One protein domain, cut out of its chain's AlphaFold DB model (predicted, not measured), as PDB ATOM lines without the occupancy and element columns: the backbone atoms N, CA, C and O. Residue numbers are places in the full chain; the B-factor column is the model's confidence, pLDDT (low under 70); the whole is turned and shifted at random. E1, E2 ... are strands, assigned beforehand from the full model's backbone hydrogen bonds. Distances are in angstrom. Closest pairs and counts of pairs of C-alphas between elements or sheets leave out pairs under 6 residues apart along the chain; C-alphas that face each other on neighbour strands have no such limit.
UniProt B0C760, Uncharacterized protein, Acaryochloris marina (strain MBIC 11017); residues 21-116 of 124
ATOM      1  N   ALA A  21     132.243 197.187 158.083       95.06
ATOM      2  CA  ALA A  21     133.378 198.073 158.319       95.06
ATOM      3  C   ALA A  21     134.496 197.877 157.284       95.06
ATOM      4  O   ALA A  21     134.636 196.800 156.710       95.06
ATOM      5  N   CYS A  22     135.346 198.888 157.098       96.56
ATOM      6  CA  CYS A  22     136.482 198.823 156.171       96.56
ATOM      7  C   CYS A  22     137.556 197.798 156.562       96.56
ATOM      8  O   CYS A  22     138.258 197.266 155.700       96.56
ATOM      9  N   VAL A  23     137.684 197.515 157.862       96.25
ATOM     10  CA  VAL A  23     138.688 196.610 158.425       96.25
ATOM     11  C   VAL A  23     138.015 195.641 159.385       96.25
ATOM     12  O   VAL A  23     137.215 196.051 160.225       96.25
ATOM     13  N   GLN A  24     138.376 194.367 159.292       95.00
ATOM     14  CA  GLN A  24     137.953 193.327 160.224       95.00
ATOM     15  C   GLN A  24     139.153 192.533 160.742       95.00
ATOM     16  O   GLN A  24     140.191 192.412 160.078       95.00
ATOM     17  N   ASP A  25     138.994 191.953 161.929       95.62
ATOM     18  CA  ASP A  25     139.864 190.868 162.362       95.62
ATOM     19  C   ASP A  25     139.592 189.607 161.523       95.62
ATOM     20  O   ASP A  25     138.451 189.383 161.108       95.62
ATOM     21  N   PRO A  26     140.610 188.769 161.262       96.19
ATOM     22  CA  PRO A  26     140.394 187.492 160.595       96.19
ATOM     23  C   PRO A  26     139.415 186.601 161.362       96.19
ATOM     24  O   PRO A  26     139.539 186.425 162.573       96.19
ATOM     25  N   THR A  27     138.455 186.019 160.646       93.12
ATOM     26  CA  THR A  27     137.405 185.155 161.211       93.12
ATOM     27  C   THR A  27     137.636 183.672 160.920       93.12
ATOM     28  O   THR A  27     137.046 182.815 161.575       93.12
ATOM     29  N   GLY A  28     138.496 183.353 159.947       88.31
ATOM     30  CA  GLY A  28     138.810 181.985 159.541       88.31
ATOM     31  C   GLY A  28     140.096 181.424 160.148       88.31
ATOM     32  O   GLY A  28     140.747 182.027 160.999       88.31
ATOM     33  N   ILE A  29     140.487 180.241 159.667       94.62
ATOM     34  CA  ILE A  29     141.755 179.605 160.042       94.62
ATOM     35  C   ILE A  29     142.914 180.453 159.512       94.62
ATOM     36  O   ILE A  29     142.931 180.837 158.342       94.62
ATOM     37  N   CYS A  30     143.890 180.708 160.378       97.12
ATOM     38  CA  CYS A  30     145.171 181.298 160.016       97.12
ATOM     39  C   CYS A  30     146.258 180.230 159.937       97.12
ATOM     40  O   CYS A  30     146.246 179.247 160.687       97.12
ATOM     41  N   THR A  31     147.242 180.454 159.074       96.06
ATOM     42  CA  THR A  31     148.497 179.713 159.139       96.06
ATOM     43  C   THR A  31     149.249 180.058 160.430       96.06
ATOM     44  O   THR A  31     149.021 181.089 161.062       96.06
ATOM     45  N   ARG A  32     150.116 179.144 160.878       95.69
ATOM     46  CA  ARG A  32     150.879 179.300 162.132       95.69
ATOM     47  C   ARG A  32     152.224 179.997 161.948       95.69
ATOM     48  O   ARG A  32     152.875 180.308 162.941       95.69
ATOM     49  N   ASP A  33     152.669 180.160 160.708       95.50
ATOM     50  CA  ASP A  33     153.891 180.884 160.399       95.50
ATOM     51  C   ASP A  33     153.708 182.384 160.650       95.50
ATOM     52  O   ASP A  33     152.587 182.884 160.698       95.50
ATOM     53  N   ILE A  34     154.817 183.098 160.827       94.94
ATOM     54  CA  ILE A  34     154.817 184.542 161.041       94.94
ATOM     55  C   ILE A  34     155.703 185.175 159.977       94.94
ATOM     56  O   ILE A  34     156.899 184.889 159.890       94.94
ATOM     57  N   ASN A  35     155.104 186.040 159.170       94.00
ATOM     58  CA  ASN A  35     155.773 186.746 158.094       94.00
ATOM     59  C   ASN A  35     156.677 187.882 158.634       94.00
ATOM     60  O   ASN A  35     156.610 188.236 159.816       94.00
ATOM     61  N   PRO A  36     157.508 188.517 157.786       95.62
ATOM     62  CA  PRO A  36     158.396 189.606 158.209       95.62
ATOM     63  C   PRO A  36     157.690 190.828 158.824       95.62
ATOM     64  O   PRO A  36     158.315 191.592 159.564       95.62
ATOM     65  N   CYS A  37     156.398 191.019 158.549       95.31
ATOM     66  CA  CYS A  37     155.573 192.073 159.143       95.31
ATOM     67  C   CYS A  37     155.029 191.705 160.535       95.31
ATOM     68  O   CYS A  37     154.476 192.571 161.212       95.31
ATOM     69  N   GLY A  38     155.235 190.467 160.997       95.44
ATOM     70  CA  GLY A  38     154.809 189.986 162.311       95.44
ATOM     71  C   GLY A  38     153.404 189.380 162.346       95.44
ATOM     72  O   GLY A  38     152.886 189.166 163.437       95.44
ATOM     73  N   ASN A  39     152.803 189.095 161.188       95.62
ATOM     74  CA  ASN A  39     151.450 188.537 161.076       95.62
ATOM     75  C   ASN A  39     151.486 187.131 160.450       95.62
ATOM     76  O   ASN A  39     152.483 186.789 159.812       95.62
ATOM     77  N   PRO A  40     150.413 186.332 160.563       95.69
ATOM     78  CA  PRO A  40     150.246 185.139 159.737       95.69
ATOM     79  C   PRO A  40     150.404 185.435 158.239       95.69
ATOM     80  O   PRO A  40     150.051 186.519 157.769       95.69
ATOM     81  N   SER A  41     150.940 184.493 157.463       94.81
ATOM     82  CA  SER A  41     151.028 184.682 156.005       94.81
ATOM     83  C   SER A  41     149.676 184.556 155.315       94.81
ATOM     84  O   SER A  41     149.445 185.226 154.310       94.81
ATOM     85  N   VAL A  42     148.770 183.736 155.852       95.25
ATOM     86  CA  VAL A  42     147.422 183.546 155.311       95.25
ATOM     87  C   VAL A  42     146.424 183.425 156.458       95.25
ATOM     88  O   VAL A  42     146.667 182.701 157.421       95.25
ATOM     89  N   CYS A  43     145.278 184.087 156.328       96.94
ATOM     90  CA  CYS A  43     144.107 183.878 157.172       96.94
ATOM     91  C   CYS A  43     142.827 183.911 156.337       96.94
ATOM     92  O   CYS A  43     142.777 184.564 155.296       96.94
ATOM     93  N   GLY A  44     141.782 183.237 156.819       97.19
ATOM     94  CA  GLY A  44     140.432 183.382 156.277       97.19
ATOM     95  C   GLY A  44     139.744 184.668 156.751       97.19
ATOM     96  O   GLY A  44     139.878 185.064 157.911       97.19
ATOM     97  N   CYS A  45     138.976 185.277 155.852       97.12
ATOM     98  CA  CYS A  45     138.142 186.450 156.101       97.12
ATOM     99  C   CYS A  45     136.667 186.136 155.824       97.12
ATOM    100  O   CYS A  45     136.345 185.134 155.183       97.12
ATOM    101  N   SER A  46     135.782 187.008 156.305       96.19
ATOM    102  CA  SER A  46     134.362 186.999 155.944       96.19
ATOM    103  C   SER A  46     134.170 187.290 154.447       96.19
ATOM    104  O   SER A  46     135.055 187.846 153.800       96.19
ATOM    105  N   GLU A  47     133.011 186.936 153.889       94.81
ATOM    106  CA  GLU A  47     132.679 187.232 152.488       94.81
ATOM    107  C   GLU A  47     132.751 188.743 152.191       94.81
ATOM    108  O   GLU A  47     132.262 189.554 152.978       94.81
ATOM    109  N   GLY A  48     133.362 189.105 151.056       95.31
ATOM    110  CA  GLY A  48     133.592 190.498 150.647       95.31
ATOM    111  C   GLY A  48     134.826 191.155 151.275       95.31
ATOM    112  O   GLY A  48     134.959 192.380 151.217       95.31
ATOM    113  N   TYR A  49     135.703 190.356 151.893       96.75
ATOM    114  CA  TYR A  49     136.954 190.810 152.487       96.75
ATOM    115  C   TYR A  49     138.144 189.947 152.063       96.75
ATOM    116  O   TYR A  49     138.078 188.714 152.069       96.75
ATOM    117  N   THR A  50     139.288 190.594 151.853       96.62
ATOM    118  CA  THR A  50     140.566 189.944 151.544       96.62
ATOM    119  C   THR A  50     141.577 190.140 152.670       96.62
ATOM    120  O   THR A  50     141.768 191.240 153.197       96.62
ATOM    121  N   TYR A  51     142.281 189.063 153.031       96.50
ATOM    122  CA  TYR A  51     143.336 189.121 154.038       96.50
ATOM    123  C   TYR A  51     144.568 189.861 153.513       96.50
ATOM    124  O   TYR A  51     145.166 189.475 152.508       96.50
ATOM    125  N   ASN A  52     145.002 190.888 154.241       96.44
ATOM    126  CA  ASN A  52     146.247 191.591 153.981       96.44
ATOM    127  C   ASN A  52     147.303 191.187 155.020       96.44
ATOM    128  O   ASN A  52     147.352 191.706 156.138       96.44
ATOM    129  N   ALA A  53     148.186 190.271 154.620       96.25
ATOM    130  CA  ALA A  53     149.245 189.721 155.464       96.25
ATOM    131  C   ALA A  53     150.260 190.775 155.954       96.25
ATOM    132  O   ALA A  53     150.863 190.620 157.020       96.25
ATOM    133  N   SER A  54     150.423 191.890 155.237       96.69
ATOM    134  CA  SER A  54     151.313 192.972 155.667       96.69
ATOM    135  C   SER A  54     150.791 193.698 156.905       96.69
ATOM    136  O   SER A  54     151.584 194.240 157.670       96.69
ATOM    137  N   ILE A  55     149.481 193.701 157.141       96.88
ATOM    138  CA  ILE A  55     148.859 194.398 158.281       96.88
ATOM    139  C   ILE A  55     148.101 193.469 159.234       96.88
ATOM    140  O   ILE A  55     147.666 193.910 160.291       96.88
ATOM    141  N   GLY A  56     147.943 192.193 158.876       96.25
ATOM    142  CA  GLY A  56     147.309 191.188 159.723       96.25
ATOM    143  C   GLY A  56     145.800 191.369 159.883       96.25
ATOM    144  O   GLY A  56     145.246 190.923 160.886       96.25
ATOM    145  N   LYS A  57     145.140 192.026 158.923       96.81
ATOM    146  CA  LYS A  57     143.704 192.333 158.945       96.81
ATOM    147  C   LYS A  57     143.029 191.944 157.637       96.81
ATOM    148  O   LYS A  57     143.685 191.826 156.603       96.81
ATOM    149  N   CYS A  58     141.717 191.780 157.702       96.56
ATOM    150  CA  CYS A  58     140.847 191.633 156.547       96.56
ATOM    151  C   CYS A  58     140.390 193.019 156.087       96.56
ATOM    152  O   CYS A  58     139.874 193.793 156.894       96.56
ATOM    153  N   LEU A  59     140.610 193.336 154.815       96.31
ATOM    154  CA  LEU A  59     140.213 194.598 154.196       96.31
ATOM    155  C   LEU A  59     139.010 194.365 153.295       96.31
ATOM    156  O   LEU A  59     138.963 193.344 152.616       96.31
ATOM    157  N   ILE A  60     138.060 195.298 153.300       96.75
ATOM    158  CA  ILE A  60     136.904 195.236 152.404       96.75
ATOM    159  C   ILE A  60     137.363 195.252 150.938       96.75
ATOM    160  O   ILE A  60     138.255 196.023 150.574       96.75
ATOM    161  N   ASP A  61     136.761 194.403 150.107       96.00
ATOM    162  CA  ASP A  61     137.125 194.288 148.689       96.00
ATOM    163  C   ASP A  61     136.606 195.477 147.864       96.00
ATOM    164  O   ASP A  61     137.265 195.926 146.926       96.00
ATOM    165  N   ASP A  62     135.440 196.010 148.243       95.75
ATOM    166  CA  ASP A  62     134.822 197.184 147.629       95.75
ATOM    167  C   ASP A  62     134.511 198.245 148.693       95.75
ATOM    168  O   ASP A  62     133.572 198.121 149.481       95.75
ATOM    169  N   ILE A  63     135.299 199.323 148.686       95.19
ATOM    170  CA  ILE A  63     135.134 200.475 149.584       95.19
ATOM    171  C   ILE A  63     133.738 201.104 149.438       95.19
ATOM    172  O   ILE A  63     133.196 201.612 150.418       95.19
ATOM    173  N   GLY A  64     133.111 201.031 148.261       94.50
ATOM    174  CA  GLY A  64     131.756 201.538 148.034       94.50
ATOM    175  C   GLY A  64     130.678 200.824 148.857       94.50
ATOM    176  O   GLY A  64     129.584 201.364 149.021       94.50
ATOM    177  N   LEU A  65     130.989 199.645 149.403       94.44
ATOM    178  CA  LEU A  65     130.105 198.854 150.261       94.44
ATOM    179  C   LEU A  65     130.409 199.018 151.760       94.44
ATOM    180  O   LEU A  65     129.797 198.329 152.581       94.44
ATOM    181  N   ALA A  66     131.333 199.906 152.131       94.62
ATOM    182  CA  ALA A  66     131.628 200.196 153.529       94.62
ATOM    183  C   ALA A  66     130.519 201.038 154.184       94.62
ATOM    184  O   ALA A  66     129.905 201.892 153.542       94.62
ATOM    185  N   ASN A  67     130.270 200.823 155.479       91.06
ATOM    186  CA  ASN A  67     129.351 201.647 156.281       91.06
ATOM    187  C   ASN A  67     129.994 202.345 157.485       91.06
ATOM    188  O   ASN A  67     129.300 203.103 158.156       91.06
ATOM    189  N   ASP A  68     131.284 202.124 157.726       86.19
ATOM    190  CA  ASP A  68     132.035 202.728 158.822       86.19
ATOM    191  C   ASP A  68     133.384 203.246 158.323       86.19
ATOM    192  O   ASP A  68     133.945 202.733 157.352       86.19
ATOM    193  N   ALA A  69     133.925 204.241 159.026       80.94
ATOM    194  CA  ALA A  69     135.258 204.755 158.753       80.94
ATOM    195  C   ALA A  69     136.330 203.665 158.936       80.94
ATOM    196  O   ALA A  69     136.221 202.769 159.778       80.94
ATOM    197  N   GLY A  70     137.397 203.773 158.153       75.06
ATOM    198  CA  GLY A  70     138.612 202.999 158.319       75.06
ATOM    199  C   GLY A  70     139.262 203.309 159.662       75.06
ATOM    200  O   GLY A  70     139.232 204.433 160.166       75.06
ATOM    201  N   VAL A  71     139.835 202.270 160.260       82.44
ATOM    202  CA  VAL A  71     140.634 202.384 161.477       82.44
ATOM    203  C   VAL A  71     142.104 202.331 161.106       82.44
ATOM    204  O   VAL A  71     142.514 201.542 160.252       82.44
ATOM    205  N   GLU A  72     142.910 203.154 161.772       81.06
ATOM    206  CA  GLU A  72     144.360 203.074 161.649       81.06
ATOM    207  C   GLU A  72     144.834 201.684 162.100       81.06
ATOM    208  O   GLU A  72     144.510 201.225 163.203       81.06
ATOM    209  N   VAL A  73     145.622 201.010 161.262       90.19
ATOM    210  CA  VAL A  73     146.152 199.684 161.580       90.19
ATOM    211  C   VAL A  73     147.606 199.798 162.017       90.19
ATOM    212  O   VAL A  73     148.481 200.247 161.278       90.19
ATOM    213  N   LYS A  74     147.896 199.334 163.233       90.06
ATOM    214  CA  LYS A  74     149.269 199.260 163.740       90.06
ATOM    215  C   LYS A  74     149.941 197.990 163.230       90.06
ATOM    216  O   LYS A  74     149.651 196.898 163.710       90.06
ATOM    217  N   SER A  75     150.863 198.139 162.283       93.19
ATOM    218  CA  SER A  75     151.692 197.047 161.760       93.19
ATOM    219  C   SER A  75     153.124 197.516 161.514       93.19
ATOM    220  O   SER A  75     153.357 198.674 161.185       93.19
ATOM    221  N   ARG A  76     154.094 196.591 161.585       94.38
ATOM    222  CA  ARG A  76     155.498 196.844 161.202       94.38
ATOM    223  C   ARG A  76     155.663 197.214 159.724       94.38
ATOM    224  O   ARG A  76     156.711 197.722 159.338       94.38
ATOM    225  N   CYS A  77     154.658 196.920 158.904       96.19
ATOM    226  CA  CYS A  77     154.653 197.167 157.465       96.19
ATOM    227  C   CYS A  77     153.602 198.193 157.026       96.19
ATOM    228  O   CYS A  77     153.365 198.315 155.824       96.19
ATOM    229  N   ALA A  78     152.984 198.905 157.973       95.88
ATOM    230  CA  ALA A  78     152.123 200.050 157.708       95.88
ATOM    231  C   ALA A  78     152.857 201.334 158.110       95.88
ATOM    232  O   ALA A  78     153.410 201.424 159.205       95.88
ATOM    233  N   LEU A  79     152.887 202.305 157.205       95.06
ATOM    234  CA  LEU A  79     153.525 203.605 157.392       95.06
ATOM    235  C   LEU A  79     152.524 204.710 157.069       95.06
ATOM    236  O   LEU A  79     151.676 204.550 156.191       95.06
ATOM    237  N   GLU A  80     152.664 205.857 157.722       93.88
ATOM    238  CA  GLU A  80     151.929 207.053 157.318       93.88
ATOM    239  C   GLU A  80     152.372 207.520 155.915       93.88
ATOM    240  O   GLU A  80     153.570 207.461 155.592       93.88
ATOM    241  N   PRO A  81     151.440 207.997 155.069       94.50
ATOM    242  CA  PRO A  81     151.785 208.655 153.815       94.50
ATOM    243  C   PRO A  81     152.641 209.901 154.064       94.50
ATOM    244  O   PRO A  81     152.368 210.682 154.971       94.50
ATOM    245  N   LYS A  82     153.685 210.102 153.251       89.38
ATOM    246  CA  LYS A  82     154.611 211.246 153.392       89.38
ATOM    247  C   LYS A  82     154.547 212.257 152.250       89.38
ATOM    248  O   LYS A  82     155.199 213.292 152.333       89.38
ATOM    249  N   GLY A  83     153.831 211.944 151.173       89.12
ATOM    250  CA  GLY A  83     153.738 212.815 150.005       89.12
ATOM    251  C   GLY A  83     152.362 213.454 149.842       89.12
ATOM    252  O   GLY A  83     151.589 213.574 150.788       89.12
ATOM    253  N   ILE A  84     152.070 213.884 148.616       96.38
ATOM    254  CA  ILE A  84     150.805 214.533 148.269       96.38
ATOM    255  C   ILE A  84     149.674 213.500 148.288       96.38
ATOM    256  O   ILE A  84     149.797 212.419 147.704       96.38
ATOM    257  N   CYS A  85     148.565 213.866 148.924       97.94
ATOM    258  CA  CYS A  85     147.301 213.143 148.886       97.94
ATOM    259  C   CYS A  85     146.258 213.928 148.095       97.94
ATOM    260  O   CYS A  85     146.317 215.160 148.015       97.94
ATOM    261  N   THR A  86     145.285 213.221 147.532       97.94
ATOM    262  CA  THR A  86     144.073 213.853 147.018       97.94
ATOM    263  C   THR A  86     143.225 214.393 148.174       97.94
ATOM    264  O   THR A  86     143.367 213.970 149.320       97.94
ATOM    265  N   GLN A  87     142.386 215.393 147.891       96.94
ATOM    266  CA  GLN A  87     141.545 216.042 148.910       96.94
ATOM    267  C   GLN A  87     140.208 215.332 149.137       96.94
ATOM    268  O   GLN A  87     139.519 215.625 150.112       96.94
ATOM    269  N   ASP A  88     139.803 214.458 148.218       97.00
ATOM    270  CA  ASP A  88     138.568 213.701 148.346       97.00
ATOM    271  C   ASP A  88     138.682 212.677 149.474       97.00
ATOM    272  O   ASP A  88     139.760 212.155 149.732       97.00
ATOM    273  N   ILE A  89     137.562 212.389 150.130       95.44
ATOM    274  CA  ILE A  89     137.485 211.414 151.214       95.44
ATOM    275  C   ILE A  89     136.569 210.276 150.772       95.44
ATOM    276  O   ILE A  89     135.413 210.507 150.413       95.44
ATOM    277  N   ASN A  90     137.099 209.056 150.788       95.06
ATOM    278  CA  ASN A  90     136.358 207.847 150.450       95.06
ATOM    279  C   ASN A  90     135.456 207.385 151.611       95.06
ATOM    280  O   ASN A  90     135.430 207.978 152.690       95.06
ATOM    281  N   GLN A  91     134.717 206.297 151.403       95.38
ATOM    282  CA  GLN A  91     133.786 205.733 152.388       95.38
ATOM    283  C   GLN A  91     134.485 205.248 153.667       95.38
ATOM    284  O   GLN A  91     133.872 205.245 154.729       95.38
ATOM    285  N   CYS A  92     135.775 204.912 153.589       96.06
ATOM    286  CA  CYS A  92     136.612 204.594 154.742       96.06
ATOM    287  C   CYS A  92     137.196 205.842 155.423       96.06
ATOM    288  O   CYS A  92     138.011 205.717 156.327       96.06
ATOM    289  N   GLY A  93     136.809 207.057 155.039       95.50
ATOM    290  CA  GLY A  93     137.279 208.271 155.709       95.50
ATOM    291  C   GLY A  93     138.732 208.642 155.394       95.50
ATOM    292  O   GLY A  93     139.334 209.428 156.124       95.50
ATOM    293  N   HIS A  94     139.304 208.106 154.314       95.56
ATOM    294  CA  HIS A  94     140.679 208.385 153.896       95.56
ATOM    295  C   HIS A  94     140.727 209.009 152.504       95.56
ATOM    296  O   HIS A  94     139.778 208.897 151.730       95.56
ATOM    297  N   ALA A  95     141.855 209.636 152.164       96.94
ATOM    298  CA  ALA A  95     142.090 210.075 150.793       96.94
ATOM    299  C   ALA A  95     142.015 208.882 149.832       96.94
ATOM    300  O   ALA A  95     142.466 207.787 150.180       96.94
ATOM    301  N   SER A  96     141.492 209.064 148.618       96.44
ATOM    302  CA  SER A  96     141.467 207.963 147.641       96.44
ATOM    303  C   SER A  96     142.857 207.619 147.114       96.44
ATOM    304  O   SER A  96     143.121 206.463 146.783       96.44
ATOM    305  N   ILE A  97     143.764 208.598 147.047       96.94
ATOM    306  CA  ILE A  97     145.128 208.408 146.551       96.94
ATOM    307  C   ILE A  97     146.096 209.228 147.407       96.94
ATOM    308  O   ILE A  97     145.889 210.419 147.623       96.94
ATOM    309  N   CYS A  98     147.200 208.609 147.822       97.75
ATOM    310  CA  CYS A  98     148.346 209.297 148.407       97.75
ATOM    311  C   CYS A  98     149.658 208.778 147.827       97.75
ATOM    312  O   CYS A  98     149.788 207.613 147.448       97.75
ATOM    313  N   GLN A  99     150.663 209.649 147.812       97.56
ATOM    314  CA  GLN A  99     152.042 209.271 147.543       97.56
ATOM    315  C   GLN A  99     152.666 208.575 148.756       97.56
ATOM    316  O   GLN A  99     152.582 209.050 149.892       97.56
ATOM    317  N   CYS A 100     153.352 207.472 148.477       96.19
ATOM    318  CA  CYS A 100     153.995 206.640 149.478       96.19
ATOM    319  C   CYS A 100     155.522 206.645 149.351       96.19
ATOM    320  O   CYS A 100     156.036 206.849 148.250       96.19
ATOM    321  N   PRO A 101     156.251 206.395 150.457       93.31
ATOM    322  CA  PRO A 101     157.680 206.107 150.406       93.31
ATOM    323  C   PRO A 101     157.996 204.914 149.494       93.31
ATOM    324  O   PRO A 101     157.149 204.038 149.282       93.31
ATOM    325  N   ASP A 102     159.240 204.850 149.017       89.38
ATOM    326  CA  ASP A 102     159.705 203.783 148.130       89.38
ATOM    327  C   ASP A 102     159.371 202.385 148.672       89.38
ATOM    328  O   ASP A 102     159.464 202.110 149.873       89.38
ATOM    329  N   ASN A 103     159.013 201.480 147.758       90.12
ATOM    330  CA  ASN A 103     158.651 200.085 148.041       90.12
ATOM    331  C   ASN A 103     157.401 199.893 148.924       90.12
ATOM    332  O   ASN A 103     157.222 198.829 149.526       90.12
ATOM    333  N   THR A 104     156.517 200.891 148.991       95.06
ATOM    334  CA  THR A 104     155.200 200.761 149.629       95.06
ATOM    335  C   THR A 104     154.079 201.214 148.695       95.06
ATOM    336  O   THR A 104     154.304 201.931 147.721       95.06
ATOM    337  N   THR A 105     152.859 200.753 148.956       95.88
ATOM    338  CA  THR A 105     151.668 201.076 148.162       95.88
ATOM    339  C   THR A 105     150.592 201.632 149.075       95.88
ATOM    340  O   THR A 105     150.342 201.081 150.144       95.88
ATOM    341  N   TYR A 106     149.960 202.726 148.662       96.69
ATOM    342  CA  TYR A 106     148.889 203.335 149.434       96.69
ATOM    343  C   TYR A 106     147.656 202.431 149.461       96.69
ATOM    344  O   TYR A 106     147.207 201.968 148.414       96.69
ATOM    345  N   SER A 107     147.108 202.201 150.652       96.38
ATOM    346  CA  SER A 107     145.829 201.529 150.837       96.38
ATOM    347  C   SER A 107     144.756 202.555 151.207       96.38
ATOM    348  O   SER A 107     144.750 203.034 152.346       96.38
ATOM    349  N   PRO A 108     143.814 202.867 150.298       96.00
ATOM    350  CA  PRO A 108     142.715 203.783 150.599       96.00
ATOM    351  C   PRO A 108     141.756 203.240 151.671       96.00
ATOM    352  O   PRO A 108     141.012 204.018 152.256       96.00
ATOM    353  N   VAL A 109     141.792 201.935 151.967       96.50
ATOM    354  CA  VAL A 109     140.954 201.300 153.000       96.50
ATOM    355  C   VAL A 109     141.393 201.684 154.418       96.50
ATOM    356  O   VAL A 109     140.553 201.804 155.303       96.50
ATOM    357  N   ILE A 110     142.702 201.865 154.637       96.06
ATOM    358  CA  ILE A 110     143.291 202.126 155.968       96.06
ATOM    359  C   ILE A 110     144.080 203.437 156.050       96.06
ATOM    360  O   ILE A 110     144.695 203.722 157.073       96.06
ATOM    361  N   GLY A 111     144.137 204.207 154.959       96.00
ATOM    362  CA  GLY A 111     144.808 205.508 154.931       96.00
ATOM    363  C   GLY A 111     146.325 205.439 155.124       96.00
ATOM    364  O   GLY A 111     146.941 206.419 155.536       96.00
ATOM    365  N   GLN A 112     146.942 204.290 154.846       96.56
ATOM    366  CA  GLN A 112     148.354 204.027 155.132       96.56
ATOM    367  C   GLN A 112     149.081 203.447 153.919       96.56
ATOM    368  O   GLN A 112     148.497 202.791 153.054       96.56
ATOM    369  N   CYS A 113     150.390 203.660 153.878       96.88
ATOM    370  CA  CYS A 113     151.306 203.033 152.940       96.88
ATOM    371  C   CYS A 113     151.716 201.654 153.453       96.88
ATOM    372  O   CYS A 113     152.304 201.526 154.527       96.88
ATOM    373  N   VAL A 114     151.424 200.617 152.676       96.38
ATOM    374  CA  VAL A 114     151.651 199.224 153.054       96.38
ATOM    375  C   VAL A 114     152.802 198.646 152.246       96.38
ATOM    376  O   VAL A 114     152.834 198.744 151.016       96.38
ATOM    377  N   LYS A 115     153.758 198.013 152.924       95.06
ATOM    378  CA  LYS A 115     154.812 197.252 152.249       95.06
ATOM    379  C   LYS A 115     154.215 195.993 151.630       95.06
ATOM    380  O   LYS A 115     153.565 195.214 152.325       95.06
ATOM    381  N   LYS A 116     154.470 195.753 150.344       86.38
ATOM    382  CA  LYS A 116     154.101 194.484 149.711       86.38
ATOM    383  C   LYS A 116     155.015 193.382 150.246       86.38
ATOM    384  O   LYS A 116     156.237 193.509 150.190       86.38
TER     385      LYS A 116
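What this domain is: This is residues 21 to 116 of the 124 residues of an uncharacterized protein of Acaryochloris marina (strain MBIC 11017) (UniProt B0C760). With little regular structure, this is a flat slab of two lobes side by side, each a two-stranded antiparallel hairpin with a long loop: E1 and E2 with residues 21 to 48, E4 and E5 with residues 69 to 103. The 96 printed residues hold no named helix and five strands, E1 to E5 in chain order, with 19 residues: all strand. It is compact, radius of gyration of the C-alphas 13.0 A, spanning 39 by 30 by 15 A.

Where its parts are: E1, residues 49 to 52, 9.4 A, begins at C-alpha 49 (136.954, 190.810, 152.487). E2 is 57 to 60, 9.9 A; E3 66 to 68, 5.9 A; E4 104 to 107, 9.5 A. E5, 112 to 115, 9.8 A, ends at C-alpha 115 (154.812, 197.252, 152.249).

How they stand to each other: E1 and E2 stand at 140 degrees, N 50 to O 59 within hydrogen-bond range at 2.9 A. Residues 23 to 24 pair antiparallel with 58 to 59 of E2. E3 pairs with no named strand. E4 and E5 stand at 139 degrees, N 107 to O 112 at 2.8 A. E2 and E5 are apart.

The domain as a whole: The farthest C-alphas, Arg 32 and Gln 87, are 40.1 A apart. The link E3 to E4 is long. The printed part has no cut, and no printed residue is under pLDDT 70.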